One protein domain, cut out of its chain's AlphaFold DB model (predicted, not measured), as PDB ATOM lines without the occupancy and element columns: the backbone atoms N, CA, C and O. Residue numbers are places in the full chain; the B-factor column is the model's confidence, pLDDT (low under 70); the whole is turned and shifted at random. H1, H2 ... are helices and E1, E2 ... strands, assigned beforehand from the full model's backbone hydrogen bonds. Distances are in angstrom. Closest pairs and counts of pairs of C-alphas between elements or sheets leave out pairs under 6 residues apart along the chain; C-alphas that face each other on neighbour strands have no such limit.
ATOM      1  N   PRO A   2     -88.675  21.079 -12.394       60.94
ATOM      2  CA  PRO A   2     -89.791  22.014 -12.655       60.94
ATOM      3  C   PRO A   2     -89.352  23.447 -13.015       60.94
ATOM      4  O   PRO A   2     -90.050  24.138 -13.744       60.94
ATOM      5  N   PHE A   3     -88.179  23.884 -12.545       58.28
ATOM      6  CA  PHE A   3     -87.710  25.267 -12.706       58.28
ATOM      7  C   PHE A   3     -87.335  25.632 -14.154       58.28
ATOM      8  O   PHE A   3     -87.515  26.766 -14.577       58.28
ATOM      9  N   GLN A   4     -86.839  24.660 -14.927       62.50
ATOM     10  CA  GLN A   4     -86.403  24.888 -16.307       62.50
ATOM     11  C   GLN A   4     -87.590  25.041 -17.268       62.50
ATOM     12  O   GLN A   4     -87.532  25.878 -18.158       62.50
ATOM     13  N   ASN A   5     -88.683  24.306 -17.033       68.31
ATOM     14  CA  ASN A   5     -89.919  24.464 -17.805       68.31
ATOM     15  C   ASN A   5     -90.589  25.807 -17.500       68.31
ATOM     16  O   ASN A   5     -90.923  26.534 -18.422       68.31
ATOM     17  N   PHE A   6     -90.664  26.181 -16.218       74.06
ATOM     18  CA  PHE A   6     -91.204  27.478 -15.808       74.06
ATOM     19  C   PHE A   6     -90.466  28.658 -16.462       74.06
ATOM     20  O   PHE A   6     -91.099  29.577 -16.969       74.06
ATOM     21  N   LEU A   7     -89.128  28.618 -16.497       77.00
ATOM     22  CA  LEU A   7     -88.340  29.675 -17.130       77.00
ATOM     23  C   LEU A   7     -88.572  29.736 -18.649       77.00
ATOM     24  O   LEU A   7     -88.701  30.829 -19.191       77.00
ATOM     25  N   SER A   8     -88.638  28.590 -19.335       79.25
ATOM     26  CA  SER A   8     -88.921  28.545 -20.776       79.25
ATOM     27  C   SER A   8     -90.318  29.071 -21.113       79.25
ATOM     28  O   SER A   8     -90.443  29.859 -22.048       79.25
ATOM     29  N   ASP A   9     -91.335  28.702 -20.331       84.00
ATOM     30  CA  ASP A   9     -92.713  29.170 -20.516       84.00
ATOM     31  C   ASP A   9     -92.808  30.689 -20.311       84.00
ATOM     32  O   ASP A   9     -93.354  31.407 -21.150       84.00
ATOM     33  N   LEU A  10     -92.181  31.205 -19.251       86.25
ATOM     34  CA  LEU A  10     -92.163  32.637 -18.956       86.25
ATOM     35  C   LEU A  10     -91.369  33.443 -19.996       86.25
ATOM     36  O   LEU A  10     -91.766  34.546 -20.377       86.25
ATOM     37  N   MET A  11     -90.255  32.902 -20.497       88.44
ATOM     38  CA  MET A  11     -89.520  33.504 -21.612       88.44
ATOM     39  C   MET A  11     -90.375  33.548 -22.877       88.44
ATOM     40  O   MET A  11     -90.409  34.578 -23.548       88.44
ATOM     41  N   LEU A  12     -91.065  32.453 -23.202       89.75
ATOM     42  CA  LEU A  12     -91.942  32.371 -24.365       89.75
ATOM     43  C   LEU A  12     -93.070  33.403 -24.277       89.75
ATOM     44  O   LEU A  12     -93.322  34.124 -25.246       89.75
ATOM     45  N   GLU A  13     -93.698  33.526 -23.110       90.25
ATOM     46  CA  GLU A  13     -94.709  34.545 -22.835       90.25
ATOM     47  C   GLU A  13     -94.137  35.959 -22.980       90.25
ATOM     48  O   GLU A  13     -94.698  36.786 -23.702       90.25
ATOM     49  N   THR A  14     -92.975  36.218 -22.375       92.06
ATOM     50  CA  THR A  14     -92.307  37.525 -22.437       92.06
ATOM     51  C   THR A  14     -91.947  37.907 -23.869       92.06
ATOM     52  O   THR A  14     -92.124  39.053 -24.273       92.06
ATOM     53  N   ILE A  15     -91.465  36.960 -24.672       93.38
ATOM     54  CA  ILE A  15     -91.105  37.221 -26.069       93.38
ATOM     55  C   ILE A  15     -92.359  37.463 -26.911       93.38
ATOM     56  O   ILE A  15     -92.383  38.372 -27.743       93.38
ATOM     57  N   SER A  16     -93.407  36.670 -26.687       91.94
ATOM     58  CA  SER A  16     -94.658  36.759 -27.442       91.94
ATOM     59  C   SER A  16     -95.394  38.066 -27.166       91.94
ATOM     60  O   SER A  16     -95.824  38.751 -28.098       91.94
ATOM     61  N   ASN A  17     -95.509  38.424 -25.886       90.81
ATOM     62  CA  ASN A  17     -96.434  39.449 -25.412       90.81
ATOM     63  C   ASN A  17     -95.744  40.705 -24.885       90.81
ATOM     64  O   ASN A  17     -96.397  41.729 -24.704       90.81
ATOM     65  N   GLY A  18     -94.433  40.650 -24.670       92.38
ATOM     66  CA  GLY A  18     -93.678  41.766 -24.134       92.38
ATOM     67  C   GLY A  18     -93.598  42.958 -25.082       92.38
ATOM     68  O   GLY A  18     -93.638  42.846 -26.319       92.38
ATOM     69  N   TYR A  19     -93.420  44.120 -24.464       92.12
ATOM     70  CA  TYR A  19     -93.097  45.353 -25.161       92.12
ATOM     71  C   TYR A  19     -91.655  45.295 -25.650       92.12
ATOM     72  O   TYR A  19     -90.746  44.940 -24.899       92.12
ATOM     73  N   LEU A  20     -91.447  45.649 -26.920       94.38
ATOM     74  CA  LEU A  20     -90.122  45.693 -27.522       94.38
ATOM     75  C   LEU A  20     -89.508  47.082 -27.372       94.38
ATOM     76  O   LEU A  20     -90.027  48.064 -27.905       94.38
ATOM     77  N   LEU A  21     -88.335  47.127 -26.753       93.19
ATOM     78  CA  LEU A  21     -87.429  48.262 -26.776       93.19
ATOM     79  C   LEU A  21     -86.172  47.900 -27.574       93.19
ATOM     80  O   LEU A  21     -85.615  46.811 -27.416       93.19
ATOM     81  N   LEU A  22     -85.732  48.823 -28.428       93.56
ATOM     82  CA  LEU A  22     -84.449  48.750 -29.120       93.56
ATOM     83  C   LEU A  22     -83.548  49.853 -28.566       93.56
ATOM     84  O   LEU A  22     -83.931  51.022 -28.567       93.56
ATOM     85  N   GLU A  23     -82.365  49.478 -28.099       91.94
ATOM     86  CA  GLU A  23     -81.370  50.386 -27.530       91.94
ATOM     87  C   GLU A  23     -80.100  50.315 -28.383       91.94
ATOM     88  O   GLU A  23     -79.637  49.226 -28.726       91.94
ATOM     89  N   GLU A  24     -79.527  51.463 -28.742       89.88
ATOM     90  CA  GLU A  24     -78.196  51.494 -29.347       89.88
ATOM     91  C   GLU A  24     -77.138  51.516 -28.241       89.88
ATOM     92  O   GLU A  24     -77.072  52.446 -27.438       89.88
ATOM     93  N   GLU A  25     -76.270  50.509 -28.224       86.69
ATOM     94  CA  GLU A  25     -75.138  50.426 -27.313       86.69
ATOM     95  C   GLU A  25     -73.857  50.179 -28.111       86.69
ATOM     96  O   GLU A  25     -73.681  49.137 -28.738       86.69
ATOM     97  N   ARG A  26     -72.924  51.140 -28.090       84.69
ATOM     98  CA  ARG A  26     -71.588  51.002 -28.711       84.69
ATOM     99  C   ARG A  26     -71.630  50.549 -30.185       84.69
ATOM    100  O   ARG A  26     -70.791  49.753 -30.605       84.69
ATOM    101  N   ARG A  27     -72.562  51.099 -30.977       84.38
ATOM    102  CA  ARG A  27     -72.838  50.739 -32.391       84.38
ATOM    103  C   ARG A  27     -73.449  49.349 -32.601       84.38
ATOM    104  O   ARG A  27     -73.493  48.865 -33.729       84.38
ATOM    105  N   MET A  28     -73.889  48.694 -31.536       89.00
ATOM    106  CA  MET A  28     -74.712  47.495 -31.601       89.00
ATOM    107  C   MET A  28     -76.142  47.862 -31.232       89.00
ATOM    108  O   MET A  28     -76.375  48.818 -30.497       89.00
ATOM    109  N   VAL A  29     -77.097  47.092 -31.738       93.62
ATOM    110  CA  VAL A  29     -78.489  47.215 -31.314       93.62
ATOM    111  C   VAL A  29     -78.771  46.105 -30.318       93.62
ATOM    112  O   VAL A  29     -78.549  44.931 -30.612       93.62
ATOM    113  N   ARG A  30     -79.258  46.482 -29.141       94.75
ATOM    114  CA  ARG A  30     -79.759  45.570 -28.122       94.75
ATOM    115  C   ARG A  30     -81.281  45.565 -28.188       94.75
ATOM    116  O   ARG A  30     -81.902  46.621 -28.308       94.75
ATOM    117  N   PHE A  31     -81.884  44.385 -28.131       94.94
ATOM    118  CA  PHE A  31     -83.320  44.249 -27.933       94.94
ATOM    119  C   PHE A  31     -83.604  43.967 -26.459       94.94
ATOM    120  O   PHE A  31     -82.849  43.257 -25.791       94.94
ATOM    121  N   ARG A  32     -84.719  44.498 -25.963       94.44
ATOM    122  CA  ARG A  32     -85.315  44.122 -24.683       94.44
ATOM    123  C   ARG A  32     -86.804  43.893 -24.901       94.44
ATOM    124  O   ARG A  32     -87.510  44.804 -25.324       94.44
ATOM    125  N   LEU A  33     -87.257  42.677 -24.627       94.44
ATOM    126  CA  LEU A  33     -88.666  42.303 -24.540       94.44
ATOM    127  C   LEU A  33     -89.007  42.184 -23.061       94.44
ATOM    128  O   LEU A  33     -88.300  41.487 -22.337       94.44
ATOM    129  N   PHE A  34     -90.031  42.890 -22.594       92.38
ATOM    130  CA  PHE A  34     -90.365  42.902 -21.171       92.38
ATOM    131  C   PHE A  34     -91.873  42.898 -20.921       92.38
ATOM    132  O   PHE A  34     -92.650  43.490 -21.673       92.38
ATOM    133  N   THR A  35     -92.251  42.229 -19.839       91.69
ATOM    134  CA  THR A  35     -93.575  42.228 -19.212       91.69
ATOM    135  C   THR A  35     -93.437  42.750 -17.778       91.69
ATOM    136  O   THR A  35     -92.364  43.205 -17.377       91.69
ATOM    137  N   GLU A  36     -94.514  42.708 -16.994       87.69
ATOM    138  CA  GLU A  36     -94.473  43.055 -15.565       87.69
ATOM    139  C   GLU A  36     -93.693  42.032 -14.720       87.69
ATOM    140  O   GLU A  36     -93.239  42.358 -13.626       87.69
ATOM    141  N   GLU A  37     -93.490  40.818 -15.236       87.44
ATOM    142  CA  GLU A  37     -92.916  39.697 -14.486       87.44
ATOM    143  C   GLU A  37     -91.476  39.368 -14.905       87.44
ATOM    144  O   GLU A  37     -90.672  38.898 -14.093       87.44
ATOM    145  N   CYS A  38     -91.124  39.613 -16.170       89.44
ATOM    146  CA  CYS A  38     -89.866  39.157 -16.750       89.44
ATOM    147  C   CYS A  38     -89.366  40.092 -17.857       89.44
ATOM    148  O   CYS A  38     -90.132  40.757 -18.555       89.44
ATOM    149  N   SER A  39     -88.047  40.118 -18.049       91.94
ATOM    150  CA  SER A  39     -87.424  40.711 -19.228       91.94
ATOM    151  C   SER A  39     -86.423  39.759 -19.873       91.94
ATOM    152  O   SER A  39     -85.634  39.101 -19.195       91.94
ATOM    153  N   VAL A  40     -86.461  39.705 -21.202       92.44
ATOM    154  CA  VAL A  40     -85.544  38.956 -22.060       92.44
ATOM    155  C   VAL A  40     -84.804  39.965 -22.922       92.44
ATOM    156  O   VAL A  40     -85.422  40.750 -23.646       92.44
ATOM    157  N   SER A  41     -83.478  39.964 -22.852       92.94
ATOM    158  CA  SER A  41     -82.665  40.896 -23.626       92.94
ATOM    159  C   SER A  41     -81.445  40.244 -24.251       92.94
ATOM    160  O   SER A  41     -81.052  39.121 -23.918       92.94
ATOM    161  N   GLY A  42     -80.908  40.933 -25.250       93.44
ATOM    162  CA  GLY A  42     -79.868  40.374 -26.084       93.44
ATOM    163  C   GLY A  42     -79.463  41.269 -27.241       93.44
ATOM    164  O   GLY A  42     -80.034  42.337 -27.468       93.44
ATOM    165  N   LEU A  43     -78.468  40.821 -27.998       93.62
ATOM    166  CA  LEU A  43     -77.990  41.526 -29.183       93.62
ATOM    167  C   LEU A  43     -78.864  41.218 -30.397       93.62
ATOM    168  O   LEU A  43     -79.269  40.077 -30.623       93.62
ATOM    169  N   LEU A  44     -79.107  42.237 -31.214       94.44
ATOM    170  CA  LEU A  44     -79.767  42.126 -32.505       94.44
ATOM    171  C   LEU A  44     -78.739  42.360 -33.615       94.44
ATOM    172  O   LEU A  44     -78.442  43.493 -33.999       94.44
ATOM    173  N   CYS A  45     -78.171  41.272 -34.128       92.00
ATOM    174  CA  CYS A  45     -77.129  41.345 -35.144       92.00
ATOM    175  C   CYS A  45     -77.737  41.502 -36.541       92.00
ATOM    176  O   CYS A  45     -78.504  40.645 -36.982       92.00
ATOM    177  N   SER A  46     -77.345  42.552 -37.266       89.94
ATOM    178  CA  SER A  46     -77.670  42.683 -38.689       89.94
ATOM    179  C   SER A  46     -76.784  41.764 -39.533       89.94
ATOM    180  O   SER A  46     -75.571  41.686 -39.325       89.94
ATOM    181  N   ARG A  47     -77.397  41.063 -40.488       91.50
ATOM    182  CA  ARG A  47     -76.757  40.130 -41.420       91.50
ATOM    183  C   ARG A  47     -77.057  40.560 -42.854       91.50
ATOM    184  O   ARG A  47     -78.020  40.074 -43.452       91.50
ATOM    185  N   PRO A  48     -76.264  41.487 -43.423       86.94
ATOM    186  CA  PRO A  48     -76.436  41.923 -44.810       86.94
ATOM    187  C   PRO A  48     -76.282  40.774 -45.815       86.94
ATOM    188  O   PRO A  48     -76.899  40.790 -46.876       86.94
ATOM    189  N   ASP A  49     -75.500  39.748 -45.462       92.38
ATOM    190  CA  ASP A  49     -75.335  38.517 -46.233       92.38
ATOM    191  C   ASP A  49     -76.602  37.645 -46.282       92.38
ATOM    192  O   ASP A  49     -76.695  36.757 -47.124       92.38
ATOM    193  N   TRP A  50     -77.586  37.905 -45.415       91.44
ATOM    194  CA  TRP A  50     -78.881  37.212 -45.347       91.44
ATOM    195  C   TRP A  50     -80.035  38.109 -45.799       91.44
ATOM    196  O   TRP A  50     -81.127  38.064 -45.233       91.44
ATOM    197  N   SER A  51     -79.782  38.982 -46.772       91.06
ATOM    198  CA  SER A  51     -80.815  39.901 -47.239       91.06
ATOM    199  C   SER A  51     -81.971  39.162 -47.920       91.06
ATOM    200  O   SER A  51     -81.748  38.198 -48.653       91.06
ATOM    201  N   ASP A  52     -83.201  39.628 -47.693       89.38
ATOM    202  CA  ASP A  52     -84.386  39.100 -48.376       89.38
ATOM    203  C   ASP A  52     -84.442  39.543 -49.854       89.38
ATOM    204  O   ASP A  52     -83.631  40.345 -50.327       89.38
ATOM    205  N   GLU A  53     -85.429  39.049 -50.607       89.62
ATOM    206  CA  GLU A  53     -85.629  39.396 -52.025       89.62
ATOM    207  C   GLU A  53     -85.845  40.903 -52.270       89.62
ATOM    208  O   GLU A  53     -85.699  41.386 -53.393       89.62
ATOM    209  N   ARG A  54     -86.188  41.670 -51.226       88.75
ATOM    210  CA  ARG A  54     -86.366  43.129 -51.274       88.75
ATOM    211  C   ARG A  54     -85.079  43.877 -50.909       88.75
ATOM    212  O   ARG A  54     -85.097  45.108 -50.828       88.75
ATOM    213  N   GLY A  55     -83.979  43.158 -50.680       89.00
ATOM    214  CA  GLY A  55     -82.693  43.705 -50.258       89.00
ATOM    215  C   GLY A  55     -82.690  44.195 -48.812       89.00
ATOM    216  O   GLY A  55     -81.865  45.038 -48.459       89.00
ATOM    217  N   ARG A  56     -83.638  43.748 -47.982       92.19
ATOM    218  CA  ARG A  56     -83.673  44.095 -46.561       92.19
ATOM    219  C   ARG A  56     -82.674  43.223 -45.797       92.19
ATOM    220  O   ARG A  56     -82.743  42.008 -45.964       92.19
ATOM    221  N   PRO A  57     -81.816  43.788 -44.927       91.50
ATOM    222  CA  PRO A  57     -80.862  42.994 -44.157       91.50
ATOM    223  C   PRO A  57     -81.549  41.941 -43.281       91.50
ATOM    224  O   PRO A  57     -82.569  42.221 -42.647       91.50
ATOM    225  N   GLY A  58     -80.954  40.753 -43.195       93.50
ATOM    226  CA  GLY A  58     -81.362  39.741 -42.227       93.50
ATOM    227  C   GLY A  58     -81.061  40.180 -40.791       93.50
ATOM    228  O   GLY A  58     -80.211  41.042 -40.554       93.50
ATOM    229  N   LEU A  59     -81.740  39.567 -39.821       93.25
ATOM    230  CA  LEU A  59     -81.533  39.808 -38.392       93.25
ATOM    231  C   LEU A  59     -81.311  38.482 -37.668       93.25
ATOM    232  O   LEU A  59     -81.995  37.495 -37.932       93.25
ATOM    233  N   MET A  60     -80.353  38.469 -36.745       93.00
ATOM    234  CA  MET A  60     -80.049  37.320 -35.900       93.00
ATOM    235  C   MET A  60     -80.065  37.759 -34.432       93.00
ATOM    236  O   MET A  60     -79.080  38.341 -33.967       93.00
ATOM    237  N   PRO A  61     -81.172  37.527 -33.707       92.44
ATOM    238  CA  PRO A  61     -81.246  37.848 -32.292       92.44
ATOM    239  C   PRO A  61     -80.486  36.808 -31.459       92.44
ATOM    240  O   PRO A  61     -80.561  35.604 -31.717       92.44
ATOM    241  N   VAL A  62     -79.763  37.273 -30.445       90.94
ATOM    242  CA  VAL A  62     -78.999  36.443 -29.509       90.94
ATOM    243  C   VAL A  62     -79.376  36.849 -28.094       90.94
ATOM    244  O   VAL A  62     -78.993  37.927 -27.657       90.94
ATOM    245  N   ILE A  63     -80.126  35.996 -27.391       89.81
ATOM    246  CA  ILE A  63     -80.451  36.198 -25.973       89.81
ATOM    247  C   ILE A  63     -79.169  36.038 -25.148       89.81
ATOM    248  O   ILE A  63     -78.464  35.040 -25.302       89.81
ATOM    249  N   ASP A  64     -78.887  36.991 -24.265       88.38
ATOM    250  CA  ASP A  64     -77.774  36.909 -23.312       88.38
ATOM    251  C   ASP A  64     -78.210  37.089 -21.849       88.38
ATOM    252  O   ASP A  64     -77.515  36.617 -20.946       88.38
ATOM    253  N   GLU A  65     -79.382  37.679 -21.604       87.38
ATOM    254  CA  GLU A  65     -79.858  37.998 -20.260       87.38
ATOM    255  C   GLU A  65     -81.368  37.766 -20.117       87.38
ATOM    256  O   GLU A  65     -82.170  38.198 -20.952       87.38
ATOM    257  N   VAL A  66     -81.744  37.114 -19.011       88.12
ATOM    258  CA  VAL A  66     -83.130  36.972 -18.552       88.12
ATOM    259  C   VAL A  66     -83.211  37.437 -17.098       88.12
ATOM    260  O   VAL A  66     -82.450  36.970 -16.242       88.12
ATOM    261  N   VAL A  67     -84.119  38.371 -16.814       86.56
ATOM    262  CA  VAL A  67     -84.309  38.954 -15.477       86.56
ATOM    263  C   VAL A  67     -85.748  38.758 -15.028       86.56
ATOM    264  O   VAL A  67     -86.666  39.223 -15.702       86.56
ATOM    265  N   LEU A  68     -85.924  38.119 -13.872       85.25
ATOM    266  CA  LEU A  68     -87.209  38.005 -13.182       85.25
ATOM    267  C   LEU A  68     -87.403  39.215 -12.260       85.25
ATOM    268  O   LEU A  68     -86.492  39.565 -11.504       85.25
ATOM    269  N   ILE A  69     -88.569  39.858 -12.335       77.88
ATOM    270  CA  ILE A  69     -88.853  41.108 -11.611       77.88
ATOM    271  C   ILE A  69     -89.170  40.833 -10.134       77.88
ATOM    272  O   ILE A  69     -88.723  41.579  -9.260       77.88
ATOM    273  N   GLU A  70     -89.834  39.720  -9.813       67.75
ATOM    274  CA  GLU A  70     -89.980  39.286  -8.422       67.75
ATOM    275  C   GLU A  70     -88.679  38.630  -7.917       67.75
ATOM    276  O   GLU A  70     -88.373  37.476  -8.216       67.75
ATOM    277  N   GLY A  71     -87.892  39.378  -7.130       53.88
ATOM    278  CA  GLY A  71     -86.763  38.840  -6.358       53.88
ATOM    279  C   GLY A  71     -85.359  38.965  -6.970       53.88
ATOM    280  O   GLY A  71     -84.474  38.233  -6.533       53.88
ATOM    281  N   GLU A  72     -85.141  39.861  -7.947       54.59
ATOM    282  CA  GLU A  72     -83.842  40.168  -8.601       54.59
ATOM    283  C   GLU A  72     -82.946  38.938  -8.865       54.59
ATOM    284  O   GLU A  72     -81.728  38.952  -8.671       54.59
ATOM    285  N   SER A  73     -83.537  37.844  -9.346       56.94
ATOM    286  CA  SER A  73     -82.749  36.723  -9.846       56.94
ATOM    287  C   SER A  73     -82.356  37.012 -11.292       56.94
ATOM    288  O   SER A  73     -83.178  36.953 -12.208       56.94
ATOM    289  N   ARG A  74     -81.083  37.364 -11.497       62.09
ATOM    290  CA  ARG A  74     -80.478  37.470 -12.828       62.09
ATOM    291  C   ARG A  74     -79.928  36.110 -13.210       62.09
ATOM    292  O   ARG A  74     -79.018  35.612 -12.547       62.09
ATOM    293  N   THR A  75     -80.466  35.520 -14.268       64.38
ATOM    294  CA  THR A  75     -79.961  34.250 -14.783       64.38
ATOM    295  C   THR A  75     -79.432  34.460 -16.192       64.38
ATOM    296  O   THR A  75     -80.142  34.908 -17.090       64.38
ATOM    297  N   THR A  76     -78.159  34.132 -16.390       60.25
ATOM    298  CA  THR A  76     -77.580  33.971 -17.722       60.25
ATOM    299  C   THR A  76     -78.198  32.735 -18.359       60.25
ATOM    300  O   THR A  76     -78.331  31.705 -17.696       60.25
ATOM    301  N   VAL A  77     -78.601  32.856 -19.626       59.72
ATOM    302  CA  VAL A  77     -79.379  31.841 -20.354       59.72
ATOM    303  C   VAL A  77     -78.825  30.428 -20.100       59.72
ATOM    304  O   VAL A  77     -77.621  30.211 -20.283       59.72
ATOM    305  N   PRO A  78     -79.658  29.460 -19.669       52.91
ATOM    306  CA  PRO A  78     -79.217  28.079 -19.512       52.91
ATOM    307  C   PRO A  78     -78.735  27.521 -20.858       52.91
ATOM    308  O   PRO A  78     -79.195  27.943 -21.918       52.91
ATOM    309  N   GLN A  79     -77.793  26.572 -20.824       53.53
ATOM    310  CA  GLN A  79     -77.286  25.928 -22.039       53.53
ATOM    311  C   GLN A  79     -78.436  25.448 -22.942       53.53
ATOM    312  O   GLN A  79     -79.467  25.012 -22.421       53.53
ATOM    313  N   PRO A  80     -78.267  25.526 -24.277       53.19
ATOM    314  CA  PRO A  80     -79.317  25.174 -25.222       53.19
ATOM    315  C   PRO A  80     -79.834  23.764 -24.922       53.19
ATOM    316  O   PRO A  80     -79.088  22.789 -24.953       53.19
ATOM    317  N   SER A  81     -81.119  23.693 -24.588       61.19
ATOM    318  CA  SER A  81     -81.895  22.462 -24.439       61.19
ATOM    319  C   SER A  81     -82.960  22.442 -25.530       61.19
ATOM    320  O   SER A  81     -83.244  23.490 -26.110       61.19
ATOM    321  N   ASP A  82     -83.556  21.286 -25.813       58.16
ATOM    322  CA  ASP A  82     -84.547  21.150 -26.891       58.16
ATOM    323  C   ASP A  82     -85.728  22.137 -26.746       58.16
ATOM    324  O   ASP A  82     -86.214  22.664 -27.743       58.16
ATOM    325  N   ASN A  83     -86.092  22.518 -25.515       62.22
ATOM    326  CA  ASN A  83     -87.125  23.526 -25.222       62.22
ATOM    327  C   ASN A  83     -86.763  24.958 -25.677       62.22
ATOM    328  O   ASN A  83     -87.627  25.828 -25.734       62.22
ATOM    329  N   MET A  84     -85.494  25.244 -25.986       70.94
ATOM    330  CA  MET A  84     -85.068  26.561 -26.477       70.94
ATOM    331  C   MET A  84     -85.353  26.753 -27.969       70.94
ATOM    332  O   MET A  84     -85.313  27.888 -28.439       70.94
ATOM    333  N   VAL A  85     -85.629  25.679 -28.719       76.06
ATOM    334  CA  VAL A  85     -85.954  25.779 -30.151       76.06
ATOM    335  C   VAL A  85     -87.217  26.621 -30.339       76.06
ATOM    336  O   VAL A  85     -87.173  27.617 -31.059       76.06
ATOM    337  N   ASP A  86     -88.273  26.318 -29.583       82.38
ATOM    338  CA  ASP A  86     -89.548  27.043 -29.640       82.38
ATOM    339  C   ASP A  86     -89.380  28.526 -29.263       82.38
ATOM    340  O   ASP A  86     -89.906  29.420 -29.929       82.38
ATOM    341  N   VAL A  87     -88.569  28.808 -28.236       86.81
ATOM    342  CA  VAL A  87     -88.234  30.174 -27.800       86.81
ATOM    343  C   VAL A  87     -87.564  30.964 -28.927       86.81
ATOM    344  O   VAL A  87     -87.937  32.109 -29.190       86.81
ATOM    345  N   TYR A  88     -86.576  30.372 -29.604       88.12
ATOM    346  CA  TYR A  88     -85.867  31.045 -30.692       88.12
ATOM    347  C   TYR A  88     -86.722  31.211 -31.944       88.12
ATOM    348  O   TYR A  88     -86.564  32.219 -32.635       88.12
ATOM    349  N   ASP A  89     -87.624  30.281 -32.238       89.56
ATOM    350  CA  ASP A  89     -88.531  30.407 -33.378       89.56
ATOM    351  C   ASP A  89     -89.524  31.553 -33.165       89.56
ATOM    352  O   ASP A  89     -89.658  32.422 -34.034       89.56
ATOM    353  N   VAL A  90     -90.115  31.657 -31.972       91.44
ATOM    354  CA  VAL A  90     -90.980  32.794 -31.626       91.44
ATOM    355  C   VAL A  90     -90.191  34.103 -31.584       91.44
ATOM    356  O   VAL A  90     -90.670  35.122 -32.083       91.44
ATOM    357  N   LEU A  91     -88.958  34.102 -31.070       92.81
ATOM    358  CA  LEU A  91     -88.100  35.290 -31.062       92.81
ATOM    359  C   LEU A  91     -87.760  35.774 -32.475       92.81
ATOM    360  O   LEU A  91     -87.812  36.975 -32.741       92.81
ATOM    361  N   ARG A  92     -87.412  34.856 -33.384       91.94
ATOM    362  CA  ARG A  92     -87.117  35.178 -34.789       91.94
ATOM    363  C   ARG A  92     -88.327  35.762 -35.490       91.94
ATOM    364  O   ARG A  92     -88.180  36.726 -36.232       91.94
ATOM    365  N   GLU A  93     -89.504  35.210 -35.229       91.88
ATOM    366  CA  GLU A  93     -90.745  35.730 -35.783       91.88
ATOM    367  C   GLU A  93     -91.080  37.108 -35.202       91.88
ATOM    368  O   GLU A  93     -91.494  38.016 -35.924       91.88
ATOM    369  N   ARG A  94     -90.879  37.303 -33.895       92.19
ATOM    370  CA  ARG A  94     -91.110  38.580 -33.210       92.19
ATOM    371  C   ARG A  94     -90.190  39.680 -33.738       92.19
ATOM    372  O   ARG A  94     -90.652  40.790 -33.986       92.19
ATOM    373  N   LEU A  95     -88.913  39.354 -33.933       94.12
ATOM    374  CA  LEU A  95     -87.847  40.269 -34.343       94.12
ATOM    375  C   LEU A  95     -87.485  40.117 -35.826       94.12
ATOM    376  O   LEU A  95     -86.345  40.369 -36.225       94.12
ATOM    377  N   SER A  96     -88.443  39.691 -36.649       92.81
ATOM    378  CA  SER A  96     -88.197  39.454 -38.064       92.81
ATOM    379  C   SER A  96     -87.854  40.766 -38.787       92.81
ATOM    380  O   SER A  96     -88.383  41.836 -38.445       92.81
ATOM    381  N   PRO A  97     -86.997  40.726 -39.826       92.31
ATOM    382  CA  PRO A  97     -86.652  41.914 -40.601       92.31
ATOM    383  C   PRO A  97     -87.879  42.674 -41.110       92.31
ATOM    384  O   PRO A  97     -87.895  43.899 -41.123       92.31
ATOM    385  N   GLU A  98     -88.942  41.978 -41.503       91.25
ATOM    386  CA  GLU A  98     -90.171  42.611 -41.985       91.25
ATOM    387  C   GLU A  98     -90.919  43.453 -40.950       91.25
ATOM    388  O   GLU A  98     -91.540  44.455 -41.322       91.25
ATOM    389  N   LYS A  99     -90.813  43.088 -39.670       91.75
ATOM    390  CA  LYS A  99     -91.405  43.817 -38.548       91.75
ATOM    391  C   LYS A  99     -90.482  44.909 -38.030       91.75
ATOM    392  O   LYS A  99     -90.968  45.892 -37.473       91.75
ATOM    393  N   LEU A 100     -89.172  44.759 -38.226       93.94
ATOM    394  CA  LEU A 100     -88.191  45.696 -37.688       93.94
ATOM    395  C   LEU A 100     -87.617  46.679 -38.704       93.94
ATOM    396  O   LEU A 100     -87.136  47.729 -38.308       93.94
ATOM    397  N   TYR A 101     -87.699  46.423 -40.006       92.62
ATOM    398  CA  TYR A 101     -87.219  47.360 -41.019       92.62
ATOM    399  C   TYR A 101     -88.354  48.039 -41.774       92.62
ATOM    400  O   TYR A 101     -89.217  47.405 -42.397       92.62
ATOM    401  N   THR A 102     -88.283  49.365 -41.806       91.50
ATOM    402  CA  THR A 102     -89.116  50.215 -42.653       91.50
ATOM    403  C   THR A 102     -88.240  50.877 -43.708       91.50
ATOM    404  O   THR A 102     -87.126  51.302 -43.417       91.50
ATOM    405  N   LYS A 103     -88.722  50.895 -44.955       91.31
ATOM    406  CA  LYS A 103     -88.018  51.554 -46.050       91.31
ATOM    407  C   LYS A 103     -88.265  53.053 -45.959       91.31
ATOM    408  O   LYS A 103     -89.419  53.466 -45.884       91.31
ATOM    409  N   ASP A 104     -87.184  53.803 -45.989       92.75
ATOM    410  CA  ASP A 104     -87.140  55.237 -46.195       92.75
ATOM    411  C   ASP A 104     -86.522  55.513 -47.574       92.75
ATOM    412  O   ASP A 104     -85.595  54.813 -47.999       92.75
ATOM    413  N   ASP A 105     -87.067  56.487 -48.297       89.38
ATOM    414  CA  ASP A 105     -86.667  56.758 -49.679       89.38
ATOM    415  C   ASP A 105     -85.291  57.439 -49.778       89.38
ATOM    416  O   ASP A 105     -84.623  57.306 -50.804       89.38
ATOM    417  N   GLU A 106     -84.835  58.111 -48.716       92.94
ATOM    418  CA  GLU A 106     -83.547  58.813 -48.680       92.94
ATOM    419  C   GLU A 106     -82.465  57.995 -47.965       92.94
ATOM    420  O   GLU A 106     -81.327  57.910 -48.428       92.94
ATOM    421  N   LEU A 107     -82.819  57.372 -46.838       89.38
ATOM    422  CA  LEU A 107     -81.880  56.702 -45.933       89.38
ATOM    423  C   LEU A 107     -81.817  55.181 -46.129       89.38
ATOM    424  O   LEU A 107     -80.958  54.515 -45.548       89.38
ATOM    425  N   GLY A 108     -82.704  54.610 -46.947       89.94
ATOM    426  CA  GLY A 108     -82.781  53.170 -47.173       89.94
ATOM    427  C   GLY A 108     -83.517  52.433 -46.052       89.94
ATOM    428  O   GLY A 108     -84.587  52.846 -45.614       89.94
ATOM    429  N   TRP A 109     -83.009  51.279 -45.613       90.94
ATOM    430  CA  TRP A 109     -83.679  50.482 -44.579       90.94
ATOM    431  C   TRP A 109     -83.376  51.011 -43.176       90.94
ATOM    432  O   TRP A 109     -82.255  50.885 -42.687       90.94
ATOM    433  N   LEU A 110     -84.401  51.533 -42.505       91.00
ATOM    434  CA  LEU A 110     -84.323  52.004 -41.125       91.00
ATOM    435  C   LEU A 110     -84.836  50.942 -40.160       91.00
ATOM    436  O   LEU A 110     -85.909  50.367 -40.369       91.00
ATOM    437  N   LEU A 111     -84.079  50.704 -39.089       90.06
ATOM    438  CA  LEU A 111     -84.498  49.823 -38.007       90.06
ATOM    439  C   LEU A 111     -85.477  50.571 -37.088       90.06
ATOM    440  O   LEU A 111     -85.175  51.638 -36.565       90.06
ATOM    441  N   THR A 112     -86.665  50.008 -36.904       88.25
ATOM    442  CA  THR A 112     -87.808  50.588 -36.194       88.25
ATOM    443  C   THR A 112     -88.563  49.484 -35.459       88.25
ATOM    444  O   THR A 112     -88.688  48.389 -35.988       88.25
TER     445      THR A 112
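AT A GLANCE: This is residues 2 to 112 of the 127 residues of an uncharacterized protein of Ruegeria mediterranea M17 (UniProt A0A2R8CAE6). A strongly twisted sheet of four strands, E1 to E4, has two helices, H1 and H2, side by side over one face, and a small hairpin, E5 and E6, reaches out beyond one end of this two-layer body. The short helix H3 leads into that hairpin, and the long link of residues 69 to 83 joins the edge strand E4 to H2. The printed part has 111 residues, with three named helices and six named strands in the order H1 E1 E2 E3 E4 H2 H3 E5 E6; the class is mixed, helices and strands. Both sheets, E1 - E2 - E3 - E4 and E5 - E6, are antiparallel. The whole is compact, with a radius of gyration of the C-alphas of 14.9 A, yet elongated in outline, spanning 50 by 26 by 23 A.

IN THESE COORDINATES: H1, residues 2 to 17, begins with C-alpha 2 at (-89.791, 22.014, -12.655) and is 22.6 A long. E1 is residues 19 to 25 and E2 residues 28 to 34. E3, residues 38 to 47, measures 28.0 A. E4, residues 58 to 68, measures 29.7 A, begins with C-alpha 58 at (-81.362, 39.741, -42.227), and bends by 54 degrees at residue 64. H2, residues 84 to 94, is 15.0 A long. H3 is residues 97 to 100, E5 residues 101 to 104, and E6 residues 108 to 111, where C-alpha 111 is at (-84.498, 49.823, -38.007).

HOW THE PARTS SIT: E1 to E4 form a meander, each strand the antiparallel neighbour of the one before. N 21 and O 32 are 2.8 A apart between E1 and E2, N 33 and O 40 2.8 A between E2 and E3, and N 43 and O 62 3.0 A between E3 and E4, each within hydrogen-bond range. H1 is on this sheet at a height of 9.6 A, over E2, E3 and E4, and runs across the strands, at 77 degrees to E2 on the local plane. H2 is on the same face at a height of 9.3 A, over E4, and runs slantwise to the strands, only just, at 59 degrees to E4 on the local plane. H1 and H2 touch, closest at the C-alphas of Leu 12 and Val 87, 5.5 A apart, with a shallow tilt of 9 degrees, the same way. H3 only grazes the sheet, with its residues 97 to 100. E5 and E6 form a hairpin, with N 104 and O 108 2.8 A apart, within hydrogen-bond range; both are apart from E1, E2, E3 and E4. Every O i to N i+4 pair is within hydrogen-bond range in H1 and H2; H3 is too short for such a pair.

THE WHOLE: The two C-alphas farthest apart, those of Pro 2 and Glu 106, are 51.9 A apart. The printed part has no cut, and the link from E4 to H2 is long. Mean pLDDT of the printed part is 84.9, and residues 2 to 5 and 70 to 83 are under 70.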